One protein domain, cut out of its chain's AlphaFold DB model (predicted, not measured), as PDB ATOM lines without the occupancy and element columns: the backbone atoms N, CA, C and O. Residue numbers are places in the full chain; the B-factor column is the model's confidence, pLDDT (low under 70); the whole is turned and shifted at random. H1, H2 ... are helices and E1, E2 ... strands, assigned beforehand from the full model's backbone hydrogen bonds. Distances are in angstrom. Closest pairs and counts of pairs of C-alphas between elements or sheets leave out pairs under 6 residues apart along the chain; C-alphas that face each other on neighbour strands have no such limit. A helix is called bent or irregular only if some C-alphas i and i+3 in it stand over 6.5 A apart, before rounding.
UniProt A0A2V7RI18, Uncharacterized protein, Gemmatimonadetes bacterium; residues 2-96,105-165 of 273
ATOM      1  N   SER A   2      98.063 212.537 114.745       65.44
ATOM      2  CA  SER A   2      99.307 211.767 115.006       65.44
ATOM      3  C   SER A   2      99.330 210.986 116.344       65.44
ATOM      4  O   SER A   2      99.693 209.812 116.375       65.44
ATOM      5  N   ARG A   3      98.839 211.579 117.443       59.66
ATOM      6  CA  ARG A   3      98.879 210.967 118.792       59.66
ATOM      7  C   ARG A   3      98.000 209.713 118.953       59.66
ATOM      8  O   ARG A   3      98.393 208.780 119.640       59.66
ATOM      9  N   PHE A   4      96.855 209.661 118.268       60.25
ATOM     10  CA  PHE A   4      95.967 208.487 118.262       60.25
ATOM     11  C   PHE A   4      96.573 207.293 117.513       60.25
ATOM     12  O   PHE A   4      96.430 206.153 117.948       60.25
ATOM     13  N   ARG A   5      97.300 207.547 116.415       62.94
ATOM     14  CA  ARG A   5      98.011 206.497 115.669       62.94
ATOM     15  C   ARG A   5      99.166 205.911 116.488       62.94
ATOM     16  O   ARG A   5      99.329 204.698 116.508       62.94
ATOM     17  N   LEU A   6      99.901 206.749 117.222       64.25
ATOM     18  CA  LEU A   6     100.948 206.315 118.158       64.25
ATOM     19  C   LEU A   6     100.401 205.442 119.300       64.25
ATOM     20  O   LEU A   6     100.987 204.407 119.603       64.25
ATOM     21  N   ALA A   7      99.261 205.816 119.889       61.75
ATOM     22  CA  ALA A   7      98.627 205.029 120.950       61.75
ATOM     23  C   ALA A   7      98.173 203.639 120.459       61.75
ATOM     24  O   ALA A   7      98.423 202.638 121.128       61.75
ATOM     25  N   LEU A   8      97.572 203.555 119.267       68.81
ATOM     26  CA  LEU A   8      97.157 202.278 118.669       68.81
ATOM     27  C   LEU A   8      98.349 201.366 118.337       68.81
ATOM     28  O   LEU A   8      98.285 200.163 118.587       68.81
ATOM     29  N   LEU A   9      99.454 201.928 117.833       73.81
ATOM     30  CA  LEU A   9     100.682 201.170 117.570       73.81
ATOM     31  C   LEU A   9     101.308 200.619 118.861       73.81
ATOM     32  O   LEU A   9     101.736 199.466 118.887       73.81
ATOM     33  N   ALA A  10     101.313 201.403 119.943       67.75
ATOM     34  CA  ALA A  10     101.832 200.966 121.239       67.75
ATOM     35  C   ALA A  10     101.009 199.809 121.841       67.75
ATOM     36  O   ALA A  10     101.578 198.832 122.327       67.75
ATOM     37  N   ILE A  11      99.675 199.879 121.755       74.81
ATOM     38  CA  ILE A  11      98.777 198.804 122.213       74.81
ATOM     39  C   ILE A  11      98.987 197.532 121.381       74.81
ATOM     40  O   ILE A  11      99.106 196.443 121.943       74.81
ATOM     41  N   GLY A  12      99.098 197.663 120.053       71.12
ATOM     42  CA  GLY A  12      99.394 196.539 119.165       71.12
ATOM     43  C   GLY A  12     100.728 195.863 119.499       71.12
ATOM     44  O   GLY A  12     100.787 194.641 119.616       71.12
ATOM     45  N   ALA A  13     101.784 196.645 119.738       69.56
ATOM     46  CA  ALA A  13     103.095 196.123 120.122       69.56
ATOM     47  C   ALA A  13     103.063 195.379 121.470       69.56
ATOM     48  O   ALA A  13     103.647 194.302 121.588       69.56
ATOM     49  N   LEU A  14     102.341 195.902 122.469       69.44
ATOM     50  CA  LEU A  14     102.161 195.245 123.769       69.44
ATOM     51  C   LEU A  14     101.360 193.943 123.657       69.44
ATOM     52  O   LEU A  14     101.734 192.945 124.274       69.44
ATOM     53  N   ALA A  15     100.302 193.921 122.843       67.25
ATOM     54  CA  ALA A  15      99.521 192.713 122.588       67.25
ATOM     55  C   ALA A  15     100.369 191.629 121.903       67.25
ATOM     56  O   ALA A  15     100.345 190.470 122.319       67.25
ATOM     57  N   ILE A  16     101.183 192.007 120.910       74.94
ATOM     58  CA  ILE A  16     102.119 191.100 120.231       74.94
ATOM     59  C   ILE A  16     103.185 190.595 121.208       74.94
ATOM     60  O   ILE A  16     103.436 189.394 121.271       74.94
ATOM     61  N   ALA A  17     103.786 191.474 122.015       63.06
ATOM     62  CA  ALA A  17     104.775 191.088 123.021       63.06
ATOM     63  C   ALA A  17     104.181 190.135 124.074       63.06
ATOM     64  O   ALA A  17     104.808 189.134 124.431       63.06
ATOM     65  N   GLY A  18     102.951 190.395 124.523       59.31
ATOM     66  CA  GLY A  18     102.197 189.517 125.416       59.31
ATOM     67  C   GLY A  18     101.904 188.154 124.787       59.31
ATOM     68  O   GLY A  18     102.155 187.122 125.412       59.31
ATOM     69  N   ALA A  19     101.459 188.130 123.528       69.06
ATOM     70  CA  ALA A  19     101.204 186.903 122.778       69.06
ATOM     71  C   ALA A  19     102.486 186.083 122.566       69.06
ATOM     72  O   ALA A  19     102.492 184.878 122.814       69.06
ATOM     73  N   LEU A  20     103.597 186.727 122.195       72.00
ATOM     74  CA  LEU A  20     104.909 186.088 122.052       72.00
ATOM     75  C   LEU A  20     105.412 185.525 123.384       72.00
ATOM     76  O   LEU A  20     105.944 184.414 123.418       72.00
ATOM     77  N   ARG A  21     105.214 186.250 124.492       77.25
ATOM     78  CA  ARG A  21     105.570 185.784 125.838       77.25
ATOM     79  C   ARG A  21     104.752 184.559 126.239       77.25
ATOM     80  O   ARG A  21     105.338 183.555 126.634       77.25
ATOM     81  N   LEU A  22     103.427 184.601 126.086       73.75
ATOM     82  CA  LEU A  22     102.544 183.458 126.352       73.75
ATOM     83  C   LEU A  22     102.904 182.256 125.479       73.75
ATOM     84  O   LEU A  22     102.936 181.122 125.956       73.75
ATOM     85  N   HIS A  23     103.224 182.498 124.211       75.62
ATOM     86  CA  HIS A  23     103.630 181.459 123.279       75.62
ATOM     87  C   HIS A  23     104.964 180.807 123.670       75.62
ATOM     88  O   HIS A  23     105.083 179.584 123.619       75.62
ATOM     89  N   ARG A  24     105.948 181.597 124.124       76.19
ATOM     90  CA  ARG A  24     107.218 181.082 124.666       76.19
ATOM     91  C   ARG A  24     107.008 180.276 125.946       76.19
ATOM     92  O   ARG A  24     107.558 179.188 126.053       76.19
ATOM     93  N   VAL A  25     106.179 180.758 126.877       79.56
ATOM     94  CA  VAL A  25     105.874 180.048 128.136       79.56
ATOM     95  C   VAL A  25     105.203 178.703 127.858       79.56
ATOM     96  O   VAL A  25     105.648 177.686 128.383       79.56
ATOM     97  N   ARG A  26     104.201 178.666 126.970       82.19
ATOM     98  CA  ARG A  26     103.506 177.425 126.575       82.19
ATOM     99  C   ARG A  26     104.411 176.412 125.870       82.19
ATOM    100  O   ARG A  26     104.102 175.227 125.858       82.19
ATOM    101  N   ARG A  27     105.521 176.873 125.291       84.19
ATOM    102  CA  ARG A  27     106.551 176.042 124.652       84.19
ATOM    103  C   ARG A  27     107.748 175.765 125.561       84.19
ATOM    104  O   ARG A  27     108.761 175.275 125.071       84.19
ATOM    105  N   SER A  28     107.666 176.082 126.852       87.62
ATOM    106  CA  SER A  28     108.737 175.776 127.801       87.62
ATOM    107  C   SER A  28     108.678 174.311 128.271       87.62
ATOM    108  O   SER A  28     107.586 173.724 128.327       87.62
ATOM    109  N   PRO A  29     109.827 173.714 128.638       88.44
ATOM    110  CA  PRO A  29     109.866 172.386 129.251       88.44
ATOM    111  C   PRO A  29     109.031 172.327 130.537       88.44
ATOM    112  O   PRO A  29     108.196 171.443 130.701       88.44
ATOM    113  N   VAL A  30     109.160 173.350 131.388       86.88
ATOM    114  CA  VAL A  30     108.441 173.462 132.669       86.88
ATOM    115  C   VAL A  30     106.925 173.473 132.483       86.88
ATOM    116  O   VAL A  30     106.215 172.772 133.199       86.88
ATOM    117  N   TYR A  31     106.411 174.214 131.497       87.69
ATOM    118  CA  TYR A  31     104.979 174.197 131.189       87.69
ATOM    119  C   TYR A  31     104.508 172.803 130.759       87.69
ATOM    120  O   TYR A  31     103.436 172.356 131.158       87.69
ATOM    121  N   SER A  32     105.317 172.089 129.973       91.12
ATOM    122  CA  SER A  32     104.982 170.727 129.541       91.12
ATOM    123  C   SER A  32     104.945 169.754 130.729       91.12
ATOM    124  O   SER A  32     104.035 168.934 130.805       91.12
ATOM    125  N   LEU A  33     105.850 169.904 131.704       88.25
ATOM    126  CA  LEU A  33     105.824 169.135 132.958       88.25
ATOM    127  C   LEU A  33     104.587 169.437 133.813       88.25
ATOM    128  O   LEU A  33     104.005 168.527 134.396       88.25
ATOM    129  N   GLN A  34     104.147 170.697 133.870       84.75
ATOM    130  CA  GLN A  34     102.902 171.058 134.558       84.75
ATOM    131  C   GLN A  34     101.695 170.366 133.913       84.75
ATOM    132  O   GLN A  34     100.889 169.760 134.613       84.75
ATOM    133  N   ARG A  35     101.614 170.383 132.576       88.75
ATOM    134  CA  ARG A  35     100.550 169.691 131.832       88.75
ATOM    135  C   ARG A  35     100.590 168.175 132.014       88.75
ATOM    136  O   ARG A  35      99.528 167.574 132.149       88.75
ATOM    137  N   LEU A  36     101.781 167.578 132.071       87.38
ATOM    138  CA  LEU A  36     101.957 166.166 132.414       87.38
ATOM    139  C   LEU A  36     101.406 165.857 133.813       87.38
ATOM    140  O   LEU A  36     100.649 164.903 133.978       87.38
ATOM    141  N   ALA A  37     101.745 166.678 134.809       81.00
ATOM    142  CA  ALA A  37     101.262 166.498 136.176       81.00
ATOM    143  C   ALA A  37      99.732 166.622 136.263       81.00
ATOM    144  O   ALA A  37      99.088 165.838 136.958       81.00
ATOM    145  N   ASP A  38      99.143 167.575 135.539       79.75
ATOM    146  CA  ASP A  38      97.689 167.733 135.461       79.75
ATOM    147  C   ASP A  38      97.018 166.521 134.800       79.75
ATOM    148  O   ASP A  38      96.005 166.041 135.305       79.75
ATOM    149  N   ALA A  39      97.598 165.985 133.720       84.38
ATOM    150  CA  ALA A  39      97.093 164.785 133.054       84.38
ATOM    151  C   ALA A  39      97.155 163.547 133.964       84.38
ATOM    152  O   ALA A  39      96.170 162.818 134.070       84.38
ATOM    153  N   ALA A  40      98.266 163.349 134.684       81.31
ATOM    154  CA  ALA A  40      98.404 162.260 135.651       81.31
ATOM    155  C   ALA A  40      97.368 162.374 136.784       81.31
ATOM    156  O   ALA A  40      96.671 161.410 137.089       81.31
ATOM    157  N   ARG A  41      97.172 163.576 137.354       78.38
ATOM    158  CA  ARG A  41      96.129 163.824 138.373       78.38
ATOM    159  C   ARG A  41      94.721 163.558 137.851       78.38
ATOM    160  O   ARG A  41      93.882 163.051 138.590       78.38
ATOM    161  N   ALA A  42      94.464 163.903 136.593       82.56
ATOM    162  CA  ALA A  42      93.193 163.654 135.925       82.56
ATOM    163  C   ALA A  42      93.008 162.188 135.495       82.56
ATOM    164  O   ALA A  42      91.952 161.854 134.961       82.56
ATOM    165  N   LYS A  43      94.011 161.321 135.711       82.94
ATOM    166  CA  LYS A  43      94.055 159.939 135.204       82.94
ATOM    167  C   LYS A  43      93.878 159.871 133.680       82.94
ATOM    168  O   LYS A  43      93.399 158.878 133.134       82.94
ATOM    169  N   ASP A  44      94.266 160.936 132.983       87.44
ATOM    170  CA  ASP A  44      94.184 161.035 131.532       87.44
ATOM    171  C   ASP A  44      95.413 160.375 130.909       87.44
ATOM    172  O   ASP A  44      96.457 161.002 130.713       87.44
ATOM    173  N   ARG A  45      95.278 159.087 130.583       88.69
ATOM    174  CA  ARG A  45      96.346 158.303 129.960       88.69
ATOM    175  C   ARG A  45      96.868 158.944 128.672       88.69
ATOM    176  O   ARG A  45      98.078 159.027 128.496       88.69
ATOM    177  N   ARG A  46      95.987 159.438 127.795       90.44
ATOM    178  CA  ARG A  46      96.414 160.069 126.533       90.44
ATOM    179  C   ARG A  46      97.151 161.378 126.795       90.44
ATOM    180  O   ARG A  46      98.162 161.648 126.151       90.44
ATOM    181  N   GLY A  47      96.665 162.167 127.750       89.44
ATOM    182  CA  GLY A  47      97.348 163.371 128.208       89.44
ATOM    183  C   GLY A  47      98.735 163.069 128.777       89.44
ATOM    184  O   GLY A  47      99.675 163.807 128.501       89.44
ATOM    185  N   VAL A  48      98.900 161.964 129.508       89.25
ATOM    186  CA  VAL A  48     100.209 161.512 129.999       89.25
ATOM    187  C   VAL A  48     101.126 161.126 128.835       89.25
ATOM    188  O   VAL A  48     102.211 161.689 128.725       89.25
ATOM    189  N   GLU A  49     100.682 160.254 127.925       91.06
ATOM    190  CA  GLU A  49     101.473 159.794 126.764       91.06
ATOM    191  C   GLU A  49     101.904 160.951 125.845       91.06
ATOM    192  O   GLU A  49     102.952 160.902 125.199       91.06
ATOM    193  N   GLN A  50     101.133 162.044 125.814       92.19
ATOM    194  CA  GLN A  50     101.505 163.246 125.073       92.19
ATOM    195  C   GLN A  50     102.824 163.857 125.585       92.19
ATOM    196  O   GLN A  50     103.677 164.245 124.777       92.19
ATOM    197  N   TYR A  51     103.008 163.923 126.905       91.69
ATOM    198  CA  TYR A  51     104.133 164.604 127.559       91.69
ATOM    199  C   TYR A  51     105.159 163.654 128.201       91.69
ATOM    200  O   TYR A  51     106.213 164.121 128.635       91.69
ATOM    201  N   LEU A  52     104.905 162.345 128.226       92.38
ATOM    202  CA  LEU A  52     105.779 161.322 128.800       92.38
ATOM    203  C   LEU A  52     105.895 160.116 127.862       92.38
ATOM    204  O   LEU A  52     104.909 159.447 127.566       92.38
ATOM    205  N   ASP A  53     107.116 159.815 127.430       94.00
ATOM    206  CA  ASP A  53     107.441 158.576 126.727       94.00
ATOM    207  C   ASP A  53     107.769 157.485 127.751       94.00
ATOM    208  O   ASP A  53     108.917 157.325 128.166       94.00
ATOM    209  N   VAL A  54     106.735 156.779 128.218       89.88
ATOM    210  CA  VAL A  54     106.859 155.831 129.339       89.88
ATOM    211  C   VAL A  54     107.880 154.738 129.043       89.88
ATOM    212  O   VAL A  54     108.684 154.421 129.913       89.88
ATOM    213  N   ARG A  55     107.913 154.214 127.814       92.12
ATOM    214  CA  ARG A  55     108.853 153.157 127.433       92.12
ATOM    215  C   ARG A  55     110.303 153.634 127.485       92.12
ATOM    216  O   ARG A  55     111.119 152.983 128.127       92.12
ATOM    217  N   ARG A  56     110.625 154.784 126.877       93.88
ATOM    218  CA  ARG A  56     112.002 155.321 126.919       93.88
ATOM    219  C   ARG A  56     112.430 155.720 128.331       93.88
ATOM    220  O   ARG A  56     113.588 155.553 128.705       93.88
ATOM    221  N   VAL A  57     111.491 156.204 129.142       92.00
ATOM    222  CA  VAL A  57     111.751 156.466 130.560       92.00
ATOM    223  C   VAL A  57     112.001 155.165 131.326       92.00
ATOM    224  O   VAL A  57     112.968 155.103 132.082       92.00
ATOM    225  N   ALA A  58     111.209 154.115 131.103       87.94
ATOM    226  CA  ALA A  58     111.421 152.803 131.711       87.94
ATOM    227  C   ALA A  58     112.787 152.212 131.333       87.94
ATOM    228  O   ALA A  58     113.505 151.749 132.215       87.94
ATOM    229  N   GLU A  59     113.185 152.312 130.062       90.62
ATOM    230  CA  GLU A  59     114.528 151.945 129.596       90.62
ATOM    231  C   GLU A  59     115.612 152.694 130.382       90.62
ATOM    232  O   GLU A  59     116.476 152.048 130.965       90.62
ATOM    233  N   SER A  60     115.512 154.024 130.512       90.69
ATOM    234  CA  SER A  60     116.507 154.806 131.265       90.69
ATOM    235  C   SER A  60     116.596 154.436 132.752       90.69
ATOM    236  O   SER A  60     117.674 154.482 133.336       90.69
ATOM    237  N   VAL A  61     115.477 154.044 133.373       86.81
ATOM    238  CA  VAL A  61     115.460 153.598 134.775       86.81
ATOM    239  C   VAL A  61     116.113 152.225 134.920       86.81
ATOM    240  O   VAL A  61     116.852 152.008 135.877       86.81
ATOM    241  N   VAL A  62     115.856 151.307 133.985       86.06
ATOM    242  CA  VAL A  62     116.498 149.985 133.967       86.06
ATOM    243  C   VAL A  62     117.996 150.114 133.718       86.06
ATOM    244  O   VAL A  62     118.770 149.448 134.399       86.06
ATOM    245  N   ASP A  63     118.409 151.002 132.814       86.56
ATOM    246  CA  ASP A  63     119.824 151.254 132.541       86.56
ATOM    247  C   ASP A  63     120.523 151.827 133.794       86.56
ATOM    248  O   ASP A  63     121.546 151.296 134.222       86.56
ATOM    249  N   ALA A  64     119.906 152.798 134.483       83.44
ATOM    250  CA  ALA A  64     120.423 153.322 135.754       83.44
ATOM    251  C   ALA A  64     120.475 152.268 136.880       83.44
ATOM    252  O   ALA A  64     121.334 152.333 137.760       83.44
ATOM    253  N   ALA A  65     119.553 151.298 136.882       79.25
ATOM    254  CA  ALA A  65     119.571 150.189 137.831       79.25
ATOM    255  C   ALA A  65     120.699 149.195 137.516       79.25
ATOM    256  O   ALA A  65     121.413 148.791 138.432       79.25
ATOM    257  N   ALA A  66     120.902 148.854 136.241       79.44
ATOM    258  CA  ALA A  66     121.975 147.968 135.797       79.44
ATOM    259  C   ALA A  66     123.365 148.543 136.123       79.44
ATOM    260  O   ALA A  66     124.230 147.815 136.608       79.44
ATOM    261  N   GLU A  67     123.547 149.858 135.959       74.94
ATOM    262  CA  GLU A  67     124.754 150.573 136.399       74.94
ATOM    263  C   GLU A  67     125.006 150.435 137.910       74.94
ATOM    264  O   GLU A  67     126.155 150.403 138.343       74.94
ATOM    265  N   SER A  68     123.943 150.333 138.717       66.56
ATOM    266  CA  SER A  68     124.042 150.231 140.178       66.56
ATOM    267  C   SER A  68     124.250 148.806 140.707       66.56
ATOM    268  O   SER A  68     124.781 148.653 141.806       66.56
ATOM    269  N   SER A  69     123.823 147.775 139.967       63.19
ATOM    270  CA  SER A  69     123.820 146.375 140.424       63.19
ATOM    271  C   SER A  69     124.795 145.456 139.682       63.19
ATOM    272  O   SER A  69     124.984 144.319 140.110       63.19
ATOM    273  N   GLY A  70     125.412 145.908 138.582       60.06
ATOM    274  CA  GLY A  70     126.343 145.096 137.785       60.06
ATOM    275  C   GLY A  70     125.697 143.862 137.133       60.06
ATOM    276  O   GLY A  70     126.386 142.884 136.854       60.06
ATOM    277  N   GLN A  71     124.373 143.876 136.943       54.69
ATOM    278  CA  GLN A  71     123.566 142.709 136.570       54.69
ATOM    279  C   GLN A  71     123.480 142.497 135.039       54.69
ATOM    280  O   GLN A  71     123.413 143.456 134.274       54.69
ATOM    281  N   GLU A  72     123.484 141.227 134.608       54.53
ATOM    282  CA  GLU A  72     123.623 140.754 133.213       54.53
ATOM    283  C   GLU A  72     122.503 141.162 132.225       54.53
ATOM    284  O   GLU A  72     121.319 141.241 132.563       54.53
ATOM    285  N   GLU A  73     122.886 141.294 130.944       55.88
ATOM    286  CA  GLU A  73     122.068 141.726 129.790       55.88
ATOM    287  C   GLU A  73     120.779 140.906 129.548       55.88
ATOM    288  O   GLU A  73     119.832 141.403 128.931       55.88
ATOM    289  N   GLY A  74     120.697 139.666 130.048       61.66
ATOM    290  CA  GLY A  74     119.615 138.723 129.737       61.66
ATOM    291  C   GLY A  74     118.234 139.082 130.306       61.66
ATOM    292  O   GLY A  74     117.214 138.707 129.727       61.66
ATOM    293  N   THR A  75     118.159 139.825 131.416       74.44
ATOM    294  CA  THR A  75     116.877 140.140 132.092       74.44
ATOM    295  C   THR A  75     116.282 141.486 131.658       74.44
ATOM    296  O   THR A  75     115.141 141.807 132.005       74.44
ATOM    297  N   ARG A  76     117.009 142.270 130.850       81.94
ATOM    298  CA  ARG A  76     116.643 143.653 130.498       81.94
ATOM    299  C   ARG A  76     115.218 143.805 129.934       81.94
ATOM    300  O   ARG A  76     114.493 144.659 130.442       81.94
ATOM    301  N   PRO A  77     114.750 143.002 128.954       84.75
ATOM    302  CA  PRO A  77     113.419 143.208 128.364       84.75
ATOM    303  C   PRO A  77     112.268 142.988 129.358       84.75
ATOM    304  O   PRO A  77     111.263 143.706 129.334       84.75
ATOM    305  N   LEU A  78     112.423 142.012 130.257       83.62
ATOM    306  CA  LEU A  78     111.444 141.734 131.308       83.62
ATOM    307  C   LEU A  78     111.410 142.872 132.330       83.62
ATOM    308  O   LEU A  78     110.328 143.342 132.676       83.62
ATOM    309  N   LEU A  79     112.579 143.365 132.750       83.50
ATOM    310  CA  LEU A  79     112.676 144.487 133.684       83.50
ATOM    311  C   LEU A  79     112.026 145.754 133.124       83.50
ATOM    312  O   LEU A  79     111.248 146.390 133.831       83.50
ATOM    313  N   VAL A  80     112.266 146.082 131.849       86.62
ATOM    314  CA  VAL A  80     111.628 147.243 131.200       86.62
ATOM    315  C   VAL A  80     110.107 147.112 131.243       86.62
ATOM    316  O   VAL A  80     109.424 148.066 131.607       86.62
ATOM    317  N   THR A  81     109.577 145.920 130.959       85.38
ATOM    318  CA  THR A  81     108.129 145.660 130.993       85.38
ATOM    319  C   THR A  81     107.552 145.855 132.398       85.38
ATOM    320  O   THR A  81     106.522 146.508 132.563       85.38
ATOM    321  N   VAL A  82     108.220 145.323 133.425       83.44
ATOM    322  CA  VAL A  82     107.784 145.449 134.828       83.44
ATOM    323  C   VAL A  82     107.826 146.904 135.295       83.44
ATOM    324  O   VAL A  82     106.894 147.374 135.953       83.44
ATOM    325  N   VAL A  83     108.881 147.639 134.936       83.44
ATOM    326  CA  VAL A  83     109.022 149.062 135.264       83.44
ATOM    327  C   VAL A  83     107.942 149.883 134.562       83.44
ATOM    328  O   VAL A  83     107.279 150.685 135.217       83.44
ATOM    329  N   GLU A  84     107.698 149.647 133.272       85.00
ATOM    330  CA  GLU A  84     106.634 150.315 132.514       85.00
ATOM    331  C   GLU A  84     105.252 150.068 133.138       85.00
ATOM    332  O   GLU A  84     104.480 151.009 133.340       85.00
ATOM    333  N   GLN A  85     104.940 148.820 133.497       84.81
ATOM    334  CA  GLN A  85     103.682 148.479 134.166       84.81
ATOM    335  C   GLN A  85     103.548 149.196 135.510       84.81
ATOM    336  O   GLN A  85     102.519 149.814 135.781       84.81
ATOM    337  N   SER A  86     104.607 149.179 136.320       77.75
ATOM    338  CA  SER A  86     104.630 149.840 137.628       77.75
ATOM    339  C   SER A  86     104.444 151.355 137.505       77.75
ATOM    340  O   SER A  86     103.707 151.954 138.290       77.75
ATOM    341  N   MET A  87     105.053 151.976 136.491       81.56
ATOM    342  CA  MET A  87     104.854 153.392 136.175       81.56
ATOM    343  C   MET A  87     103.397 153.680 135.820       81.56
ATOM    344  O   MET A  87     102.820 154.629 136.351       81.56
ATOM    345  N   TRP A  88     102.770 152.857 134.975       82.75
ATOM    346  CA  TRP A  88     101.358 153.027 134.631       82.75
ATOM    347  C   TRP A  88     100.444 152.891 135.840       82.75
ATOM    348  O   TRP A  88      99.549 153.720 136.019       82.75
ATOM    349  N   THR A  89     100.690 151.908 136.701       79.31
ATOM    350  CA  THR A  89      99.955 151.751 137.957       79.31
ATOM    351  C   THR A  89     100.136 152.978 138.851       79.31
ATOM    352  O   THR A  89      99.153 153.520 139.344       79.31
ATOM    353  N   ALA A  90     101.357 153.491 139.008       70.75
ATOM    354  CA  ALA A  90     101.616 154.679 139.821       70.75
ATOM    355  C   ALA A  90     100.983 155.964 139.253       70.75
ATOM    356  O   ALA A  90     100.556 156.827 140.018       70.75
ATOM    357  N   LEU A  91     100.917 156.099 137.926       72.75
ATOM    358  CA  LEU A  91     100.356 157.270 137.244       72.75
ATOM    359  C   LEU A  91      98.822 157.270 137.201       72.75
ATOM    360  O   LEU A  91      98.227 158.338 137.082       72.75
ATOM    361  N   THR A  92      98.183 156.099 137.258       68.00
ATOM    362  CA  THR A  92      96.726 155.967 137.075       68.00
ATOM    363  C   THR A  92      95.968 155.595 138.349       68.00
ATOM    364  O   THR A  92      94.770 155.885 138.445       68.00
ATOM    365  N   ASP A  93      96.638 155.008 139.344       61.25
ATOM    366  CA  ASP A  93      96.002 154.545 140.573       61.25
ATOM    367  C   ASP A  93      96.074 155.575 141.717       61.25
ATOM    368  O   ASP A  93      97.001 156.379 141.824       61.25
ATOM    369  N   SER A  94      95.053 155.589 142.580       45.91
ATOM    370  CA  SER A  94      94.932 156.564 143.677       45.91
ATOM    371  C   SER A  94      95.815 156.211 144.891       45.91
ATOM    372  O   SER A  94      96.055 155.036 145.162       45.91
ATOM    373  N   PRO A  95      96.232 157.199 145.715       44.47
ATOM    374  CA  PRO A  95      97.172 157.005 146.829       44.47
ATOM    375  C   PRO A  95      96.619 156.248 148.058       44.47
ATOM    376  O   PRO A  95      97.229 156.314 149.119       44.47
ATOM    377  N   ALA A  96      95.483 155.549 147.963       34.16
ATOM    378  CA  ALA A  96      94.766 155.048 149.141       34.16
ATOM    379  C   ALA A  96      94.867 153.532 149.401       34.16
ATOM    380  O   ALA A  96      94.514 153.109 150.496       34.16
ATOM    381  N   ALA A 105     110.925 146.923 142.974       42.22
ATOM    382  CA  ALA A 105     110.784 148.092 142.110       42.22
ATOM    383  C   ALA A 105     110.819 149.402 142.933       42.22
ATOM    384  O   ALA A 105     110.411 149.411 144.099       42.22
ATOM    385  N   PRO A 106     111.269 150.536 142.358       46.78
ATOM    386  CA  PRO A 106     111.191 151.834 143.025       46.78
ATOM    387  C   PRO A 106     109.733 152.212 143.340       46.78
ATOM    388  O   PRO A 106     108.888 152.227 142.448       46.78
ATOM    389  N   ASP A 107     109.427 152.563 144.594       54.84
ATOM    390  CA  ASP A 107     108.099 153.072 144.964       54.84
ATOM    391  C   ASP A 107     107.905 154.517 144.470       54.84
ATOM    392  O   ASP A 107     108.304 155.491 145.121       54.84
ATOM    393  N   PHE A 108     107.246 154.658 143.319       49.03
ATOM    394  CA  PHE A 108     106.937 155.949 142.706       49.03
ATOM    395  C   PHE A 108     105.894 156.776 143.491       49.03
ATOM    396  O   PHE A 108     105.817 157.991 143.288       49.03
ATOM    397  N   ARG A 109     105.126 156.188 144.427       53.12
ATOM    398  CA  ARG A 109     104.150 156.934 145.255       53.12
ATOM    399  C   ARG A 109     104.850 157.888 146.214       53.12
ATOM    400  O   ARG A 109     104.419 159.035 146.371       53.12
ATOM    401  N   SER A 110     105.962 157.440 146.797       51.34
ATOM    402  CA  SER A 110     106.819 158.259 147.658       51.34
ATOM    403  C   SER A 110     107.380 159.490 146.928       51.34
ATOM    404  O   SER A 110     107.452 160.567 147.515       51.34
ATOM    405  N   LEU A 111     107.689 159.384 145.628       53.56
ATOM    406  CA  LEU A 111     108.354 160.445 144.860       53.56
ATOM    407  C   LEU A 111     107.516 161.727 144.744       53.56
ATOM    408  O   LEU A 111     108.065 162.825 144.809       53.56
ATOM    409  N   SER A 112     106.188 161.609 144.642       55.69
ATOM    410  CA  SER A 112     105.288 162.772 144.570       55.69
ATOM    411  C   SER A 112     105.273 163.593 145.867       55.69
ATOM    412  O   SER A 112     105.323 164.822 145.819       55.69
ATOM    413  N   ARG A 113     105.282 162.924 147.030       61.50
ATOM    414  CA  ARG A 113     105.393 163.558 148.357       61.50
ATOM    415  C   ARG A 113     106.776 164.157 148.601       61.50
ATOM    416  O   ARG A 113     106.916 165.086 149.390       61.50
ATOM    417  N   ARG A 114     107.788 163.626 147.918       66.44
ATOM    418  CA  ARG A 114     109.186 164.039 148.040       66.44
ATOM    419  C   ARG A 114     109.540 165.228 147.145       66.44
ATOM    420  O   ARG A 114     110.602 165.807 147.338       66.44
ATOM    421  N   TYR A 115     108.687 165.642 146.209       73.31
ATOM    422  CA  TYR A 115     108.969 166.782 145.334       73.31
ATOM    423  C   TYR A 115     109.174 168.094 146.115       73.31
ATOM    424  O   TYR A 115     108.300 168.546 146.852       73.31
ATOM    425  N   ALA A 116     110.320 168.738 145.896       75.56
ATOM    426  CA  ALA A 116     110.756 169.963 146.571       75.56
ATOM    427  C   ALA A 116     111.058 171.119 145.590       75.56
ATOM    428  O   ALA A 116     111.767 172.073 145.924       75.56
ATOM    429  N   GLY A 117     110.528 171.050 144.365       77.31
ATOM    430  CA  GLY A 117     110.655 172.103 143.357       77.31
ATOM    431  C   GLY A 117     111.642 171.792 142.229       77.31
ATOM    432  O   GLY A 117     112.261 170.733 142.184       77.31
ATOM    433  N   ILE A 118     111.793 172.755 141.319       84.12
ATOM    434  CA  ILE A 118     112.746 172.702 140.202       84.12
ATOM    435  C   ILE A 118     114.079 173.288 140.669       84.12
ATOM    436  O   ILE A 118     114.096 174.384 141.244       84.12
ATOM    437  N   ALA A 119     115.168 172.551 140.457       86.19
ATOM    438  CA  ALA A 119     116.537 172.971 140.745       86.19
ATOM    439  C   ALA A 119     117.055 173.919 139.660       86.19
ATOM    440  O   ALA A 119     117.419 175.056 139.961       86.19
ATOM    441  N   ASP A 120     116.992 173.472 138.412       88.62
ATOM    442  CA  ASP A 120     117.533 174.144 137.239       88.62
ATOM    443  C   ASP A 120     116.801 173.677 135.969       88.62
ATOM    444  O   ASP A 120     116.038 172.704 135.969       88.62
ATOM    445  N   VAL A 121     116.989 174.433 134.888       90.44
ATOM    446  CA  VAL A 121     116.477 174.101 133.557       90.44
ATOM    447  C   VAL A 121     117.550 174.452 132.540       90.44
ATOM    448  O   VAL A 121     117.790 175.628 132.263       90.44
ATOM    449  N   GLU A 122     118.148 173.435 131.936       91.00
ATOM    450  CA  GLU A 122     119.061 173.590 130.813       91.00
ATOM    451  C   GLU A 122     118.324 173.269 129.517       91.00
ATOM    452  O   GLU A 122     117.764 172.189 129.350       91.00
ATOM    453  N   GLN A 123     118.305 174.199 128.567       88.56
ATOM    454  CA  GLN A 123     117.622 174.004 127.292       88.56
ATOM    455  C   GLN A 123     118.598 174.210 126.134       88.56
ATOM    456  O   GLN A 123     119.177 175.286 125.987       88.56
ATOM    457  N   ARG A 124     118.735 173.197 125.275       84.81
ATOM    458  CA  ARG A 124     119.546 173.226 124.051       84.81
ATOM    459  C   ARG A 124     118.694 172.812 122.863       84.81
ATOM    460  O   ARG A 124     118.296 171.663 122.781       84.81
ATOM    461  N   GLU A 125     118.414 173.729 121.941       82.25
ATOM    462  CA  GLU A 125     117.636 173.511 120.704       82.25
ATOM    463  C   GLU A 125     116.402 172.582 120.824       82.25
ATOM    464  O   GLU A 125     115.276 173.069 120.983       82.25
ATOM    465  N   ARG A 126     116.595 171.257 120.714       87.94
ATOM    466  CA  ARG A 126     115.555 170.211 120.765       87.94
ATOM    467  C   ARG A 126     115.597 169.312 122.007       87.94
ATOM    468  O   ARG A 126     114.705 168.479 122.142       87.94
ATOM    469  N   VAL A 127     116.564 169.495 122.903       92.19
ATOM    470  CA  VAL A 127     116.734 168.747 124.156       92.19
ATOM    471  C   VAL A 127     116.685 169.712 125.342       92.19
ATOM    472  O   VAL A 127     117.214 170.822 125.285       92.19
ATOM    473  N   ALA A 128     116.031 169.309 126.421       93.44
ATOM    474  CA  ALA A 128     116.052 170.026 127.682       93.44
ATOM    475  C   ALA A 128     116.348 169.061 128.827       93.44
ATOM    476  O   ALA A 128     115.906 167.917 128.811       93.44
ATOM    477  N   ARG A 129     117.083 169.545 129.817       95.00
ATOM    478  CA  ARG A 129     117.397 168.858 131.061       95.00
ATOM    479  C   ARG A 129     116.762 169.664 132.183       95.00
ATOM    480  O   ARG A 129     117.025 170.858 132.306       95.00
ATOM    481  N   VAL A 130     115.855 169.054 132.936       93.06
ATOM    482  CA  VAL A 130     115.156 169.732 134.036       93.06
ATOM    483  C   VAL A 130     115.523 169.055 135.344       93.06
ATOM    484  O   VAL A 130     115.105 167.921 135.577       93.06
ATOM    485  N   GLY A 131     116.279 169.748 136.192       90.38
ATOM    486  CA  GLY A 131     116.614 169.283 137.531       90.38
ATOM    487  C   GLY A 131     115.404 169.363 138.460       90.38
ATOM    488  O   GLY A 131     114.809 170.425 138.658       90.38
ATOM    489  N   VAL A 132     115.027 168.238 139.059       87.62
ATOM    490  CA  VAL A 132     113.929 168.121 140.023       87.62
ATOM    491  C   VAL A 132     114.504 167.809 141.397       87.62
ATOM    492  O   VAL A 132     115.189 166.803 141.565       87.62
ATOM    493  N   ARG A 133     114.196 168.647 142.395       84.19
ATOM    494  CA  ARG A 133     114.574 168.381 143.786       84.19
ATOM    495  C   ARG A 133     113.618 167.385 144.417       84.19
ATOM    496  O   ARG A 133     112.402 167.589 144.396       84.19
ATOM    497  N   LEU A 134     114.182 166.369 145.051       77.94
ATOM    498  CA  LEU A 134     113.486 165.361 145.832       77.94
ATOM    499  C   LEU A 134     114.035 165.359 147.263       77.94
ATOM    500  O   LEU A 134     115.246 165.409 147.478       77.94
ATOM    501  N   ARG A 135     113.146 165.307 148.252       74.12
ATOM    502  CA  ARG A 135     113.484 165.153 149.666       74.12
ATOM    503  C   ARG A 135     113.638 163.669 149.988       74.12
ATOM    504  O   ARG A 135     112.746 162.880 149.687       74.12
ATOM    505  N   LEU A 136     114.757 163.293 150.587       64.62
ATOM    506  CA  LEU A 136     114.976 161.945 151.109       64.62
ATOM    507  C   LEU A 136     114.390 161.851 152.525       64.62
ATOM    508  O   LEU A 136     114.464 162.813 153.280       64.62
ATOM    509  N   GLU A 137     113.748 160.729 152.868       57.84
ATOM    510  CA  GLU A 137     113.159 160.528 154.208       57.84
ATOM    511  C   GLU A 137     114.213 160.149 155.262       57.84
ATOM    512  O   GLU A 137     114.051 160.510 156.420       57.84
ATOM    513  N   ASP A 138     115.301 159.482 154.857       54.66
ATOM    514  CA  ASP A 138     116.344 158.979 155.770       54.66
ATOM    515  C   ASP A 138     117.554 159.920 155.924       54.66
ATOM    516  O   ASP A 138     118.423 159.691 156.762       54.66
ATOM    517  N   VAL A 139     117.639 160.981 155.117       50.66
ATOM    518  CA  VAL A 139     118.760 161.930 155.139       50.66
ATOM    519  C   VAL A 139     118.202 163.323 154.863       50.66
ATOM    520  O   VAL A 139     117.472 163.486 153.888       50.66
ATOM    521  N   ASP A 140     118.605 164.348 155.625       52.31
ATOM    522  CA  ASP A 140     118.323 165.781 155.363       52.31
ATOM    523  C   ASP A 140     118.942 166.301 154.038       52.31
ATOM    524  O   ASP A 140     119.190 167.489 153.839       52.31
ATOM    525  N   SER A 141     119.227 165.404 153.096       60.91
ATOM    526  CA  SER A 141     119.783 165.694 151.786       60.91
ATOM    527  C   SER A 141     118.665 165.872 150.763       60.91
ATOM    528  O   SER A 141     117.768 165.038 150.615       60.91
ATOM    529  N   THR A 142     118.734 166.965 150.007       69.31
ATOM    530  CA  THR A 142     117.942 167.137 148.789       69.31
ATOM    531  C   THR A 142     118.683 166.499 147.624       69.31
ATOM    532  O   THR A 142     119.768 166.952 147.264       69.31
ATOM    533  N   LEU A 143     118.089 165.476 147.021       78.88
ATOM    534  CA  LEU A 143     118.576 164.886 145.780       78.88
ATOM    535  C   LEU A 143     118.077 165.715 144.596       78.88
ATOM    536  O   LEU A 143     116.923 166.145 144.590       78.88
ATOM    537  N   VAL A 144     118.914 165.902 143.578       86.44
ATOM    538  CA  VAL A 144     118.488 166.444 142.283       86.44
ATOM    539  C   VAL A 144     118.553 165.328 141.254       86.44
ATOM    540  O   VAL A 144     119.606 164.733 141.063       86.44
ATOM    541  N   VAL A 145     117.423 165.052 140.609       87.75
ATOM    542  CA  VAL A 145     117.326 164.112 139.487       87.75
ATOM    543  C   VAL A 145     117.010 164.907 138.231       87.75
ATOM    544  O   VAL A 145     116.157 165.798 138.268       87.75
ATOM    545  N   HIS A 146     117.657 164.589 137.115       92.38
ATOM    546  CA  HIS A 146     117.464 165.327 135.873       92.38
ATOM    547  C   HIS A 146     116.498 164.597 134.943       92.38
ATOM    548  O   HIS A 146     116.720 163.458 134.540       92.38
ATOM    549  N   LEU A 147     115.414 165.271 134.568       93.00
ATOM    550  CA  LEU A 147     114.513 164.794 133.527       93.00
ATOM    551  C   LEU A 147     115.071 165.205 132.169       93.00
ATOM    552  O   LEU A 147     115.135 166.401 131.863       93.00
ATOM    553  N   ARG A 148     115.426 164.222 131.338       95.56
ATOM    554  CA  ARG A 148     115.746 164.466 129.933       95.56
ATOM    555  C   ARG A 148     114.453 164.587 129.147       95.56
ATOM    556  O   ARG A 148     113.591 163.705 129.170       95.56
ATOM    557  N   MET A 149     114.322 165.697 128.439       95.19
ATOM    558  CA  MET A 149     113.156 166.036 127.646       95.19
ATOM    559  C   MET A 149     113.549 166.317 126.203       95.19
ATOM    560  O   MET A 149     114.559 166.959 125.930       95.19
ATOM    561  N   GLU A 150     112.701 165.901 125.275       94.94
ATOM    562  CA  GLU A 150     112.852 166.168 123.849       94.94
ATOM    563  C   GLU A 150     111.650 166.940 123.324       94.94
ATOM    564  O   GLU A 150     110.511 166.777 123.771       94.94
ATOM    565  N   ARG A 151     111.898 167.810 122.349       91.44
ATOM    566  CA  ARG A 151     110.837 168.573 121.706       91.44
ATOM    567  C   ARG A 151     110.091 167.685 120.713       91.44
ATOM    568  O   ARG A 151     110.691 167.214 119.749       91.44
ATOM    569  N   ALA A 152     108.787 167.519 120.924       86.44
ATOM    570  CA  ALA A 152     107.943 166.708 120.052       86.44
ATOM    571  C   ALA A 152     107.952 167.235 118.609       86.44
ATOM    572  O   ALA A 152     108.004 168.453 118.372       86.44
ATOM    573  N   ASP A 153     107.861 166.320 117.647       72.81
ATOM    574  CA  ASP A 153     107.760 166.667 116.234       72.81
ATOM    575  C   ASP A 153     106.513 167.531 115.987       72.81
ATOM    576  O   ASP A 153     105.436 167.288 116.531       72.81
ATOM    577  N   GLY A 154     106.688 168.638 115.258       69.88
ATOM    578  CA  GLY A 154     105.686 169.710 115.145       69.88
ATOM    579  C   GLY A 154     105.837 170.853 116.167       69.88
ATOM    580  O   GLY A 154     105.144 171.865 116.072       69.88
ATOM    581  N   GLY A 155     106.777 170.760 117.117       64.62
ATOM    582  CA  GLY A 155     107.336 171.907 117.853       64.62
ATOM    583  C   GLY A 155     106.457 172.534 118.945       64.62
ATOM    584  O   GLY A 155     106.791 173.625 119.427       64.62
ATOM    585  N   GLY A 156     105.358 171.880 119.332       81.88
ATOM    586  CA  GLY A 156     104.354 172.427 120.253       81.88
ATOM    587  C   GLY A 156     104.591 172.174 121.747       81.88
ATOM    588  O   GLY A 156     104.153 172.987 122.554       81.88
ATOM    589  N   HIS A 157     105.268 171.085 122.118       89.31
ATOM    590  CA  HIS A 157     105.452 170.668 123.513       89.31
ATOM    591  C   HIS A 157     106.752 169.876 123.710       89.31
ATOM    592  O   HIS A 157     107.381 169.449 122.739       89.31
ATOM    593  N   TRP A 158     107.139 169.696 124.971       93.69
ATOM    594  CA  TRP A 158     108.254 168.850 125.384       93.69
ATOM    595  C   TRP A 158     107.734 167.536 125.947       93.69
ATOM    596  O   TRP A 158     106.729 167.523 126.658       93.69
ATOM    597  N   ARG A 159     108.432 166.448 125.639       94.75
ATOM    598  CA  ARG A 159     108.150 165.111 126.146       94.75
ATOM    599  C   ARG A 159     109.304 164.659 127.024       94.75
ATOM    600  O   ARG A 159     110.451 164.794 126.612       94.75
ATOM    601  N   VAL A 160     109.015 164.142 128.213       95.00
ATOM    602  CA  VAL A 160     110.010 163.459 129.050       95.00
ATOM    603  C   VAL A 160     110.334 162.119 128.403       95.00
ATOM    604  O   VAL A 160     109.425 161.368 128.060       95.00
ATOM    605  N   VAL A 161     111.618 161.845 128.212       95.62
ATOM    606  CA  VAL A 161     112.117 160.672 127.475       95.62
ATOM    607  C   VAL A 161     113.172 159.890 128.249       95.62
ATOM    608  O   VAL A 161     113.607 158.842 127.789       95.62
ATOM    609  N   GLY A 162     113.610 160.400 129.397       92.44
ATOM    610  CA  GLY A 162     114.548 159.703 130.260       92.44
ATOM    611  C   GLY A 162     114.723 160.395 131.602       92.44
ATOM    612  O   GLY A 162     114.355 161.562 131.775       92.44
ATOM    613  N   VAL A 163     115.302 159.654 132.535       91.00
ATOM    614  CA  VAL A 163     115.716 160.130 133.851       91.00
ATOM    615  C   VAL A 163     117.213 159.883 133.984       91.00
ATOM    616  O   VAL A 163     117.690 158.794 133.688       91.00
ATOM    617  N   GLU A 164     117.945 160.903 134.405       89.94
ATOM    618  CA  GLU A 164     119.399 160.882 134.549       89.94
ATOM    619  C   GLU A 164     119.795 161.126 136.008       89.94
ATOM    620  O   GLU A 164     119.011 161.661 136.797       89.94
ATOM    621  N   ASP A 165     121.027 160.744 136.355       85.44
ATOM    622  CA  ASP A 165     121.598 160.856 137.705       85.44
ATOM    623  C   ASP A 165     120.794 160.097 138.781       85.44
ATOM    624  O   ASP A 165     120.780 160.455 139.959       85.44
TER     625      ASP A 165
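Overview. This is residues 2 to 96 and 105 to 165 of the 273 residues of an uncharacterized protein of Gemmatimonadetes bacterium (UniProt A0A2V7RI18). A compact head has one long helix sticking out of it like a handle: residues 2 to 22 of H1 stand free. The head is a strongly twisted sheet of four strands with H2 over one face, H3 and H4 beside its edge strand E4, and H5 packed on H4, away from the sheet. The printed part has 156 residues, with six named helices followed by four named strands, in the order E1 E2 E3 E4 across an antiparallel sheet; the class is mixed, helices and strands. The whole is loose, with a radius of gyration of the C-alphas of 19.9 A and spans of 76 by 37 by 33 A.

Arrangement. H1, residues 2 to 26, is close to but not clearly touching H2, residues 29 to 41; the closest C-alphas, of Val 25 and Tyr 31, are 6.7 A apart. H2 and H3, residues 45 to 51, form a helical hairpin and touch at a shallow tilt of 10 degrees, opposite ways, closest at the C-alphas of Ala 39 and Gly 47, 5.1 A. H4, residues 54 to 69, touches H5, residues 73 to 92, at a steep tilt of 53 degrees, opposite ways; their closest C-alphas, of Ala 58 and Glu 84, are 5.5 A apart. H5 is irregular, with C-alphas 74 and 77 7.8 A apart, and has a kink of 26 degrees near residue 80. H6, residues 108 to 114, only just touches H5, with 3 pairs of C-alphas within 8 A, the closest those of Ala 90 and Phe 108, 6.2 A. E1 (residues 115 to 124), E2 (127 to 135), E3 (142 to 151) and E4 (158 to 164) form a meander, each strand the antiparallel neighbour of the one before. Within hydrogen-bond range are N 119 and O 131, 2.8 A, N 130 and O 147, 3.0 A, and N 148 and O 162, 2.9 A. H2 and H6 on one face of this sheet make two layers. H4 is at the sheet's level, its height 2.6 A, with the C-alphas of Val 57 and Gly 162 closest, 4.3 A. H3 is on the sheet but over none of its strands. Every O i to N i+4 pair is within hydrogen-bond range in H1, H2 and H4, against 2 of 3 in H3, 14 of 16 in H5 and 1 of 3 in H6, where 3 of 4 O i to N i+3 pairs are.

Along the chain. H1 runs 36.5 A from C-alpha 2 at (99.307, 211.767, 115.006). H4 is 22.4 A and H5 30.0 A long. E3 is 28.0 A long, and E4 ends at C-alpha 164, (119.399, 160.882, 134.549).

Size, cuts and confidence. The C-alphas farthest apart, of Ser 2 and Glu 72, are 77.2 A apart. Residues 97 to 104 are not printed, and C-alphas 96 and 105 stand 18.8 A apart across the cut. Of the links that are printed whole, none is long. Mean pLDDT of the printed part is 77.7; residues under 70 include 2 to 8, 68 to 74, 92 to 96, 105 to 114 and 136 to 142.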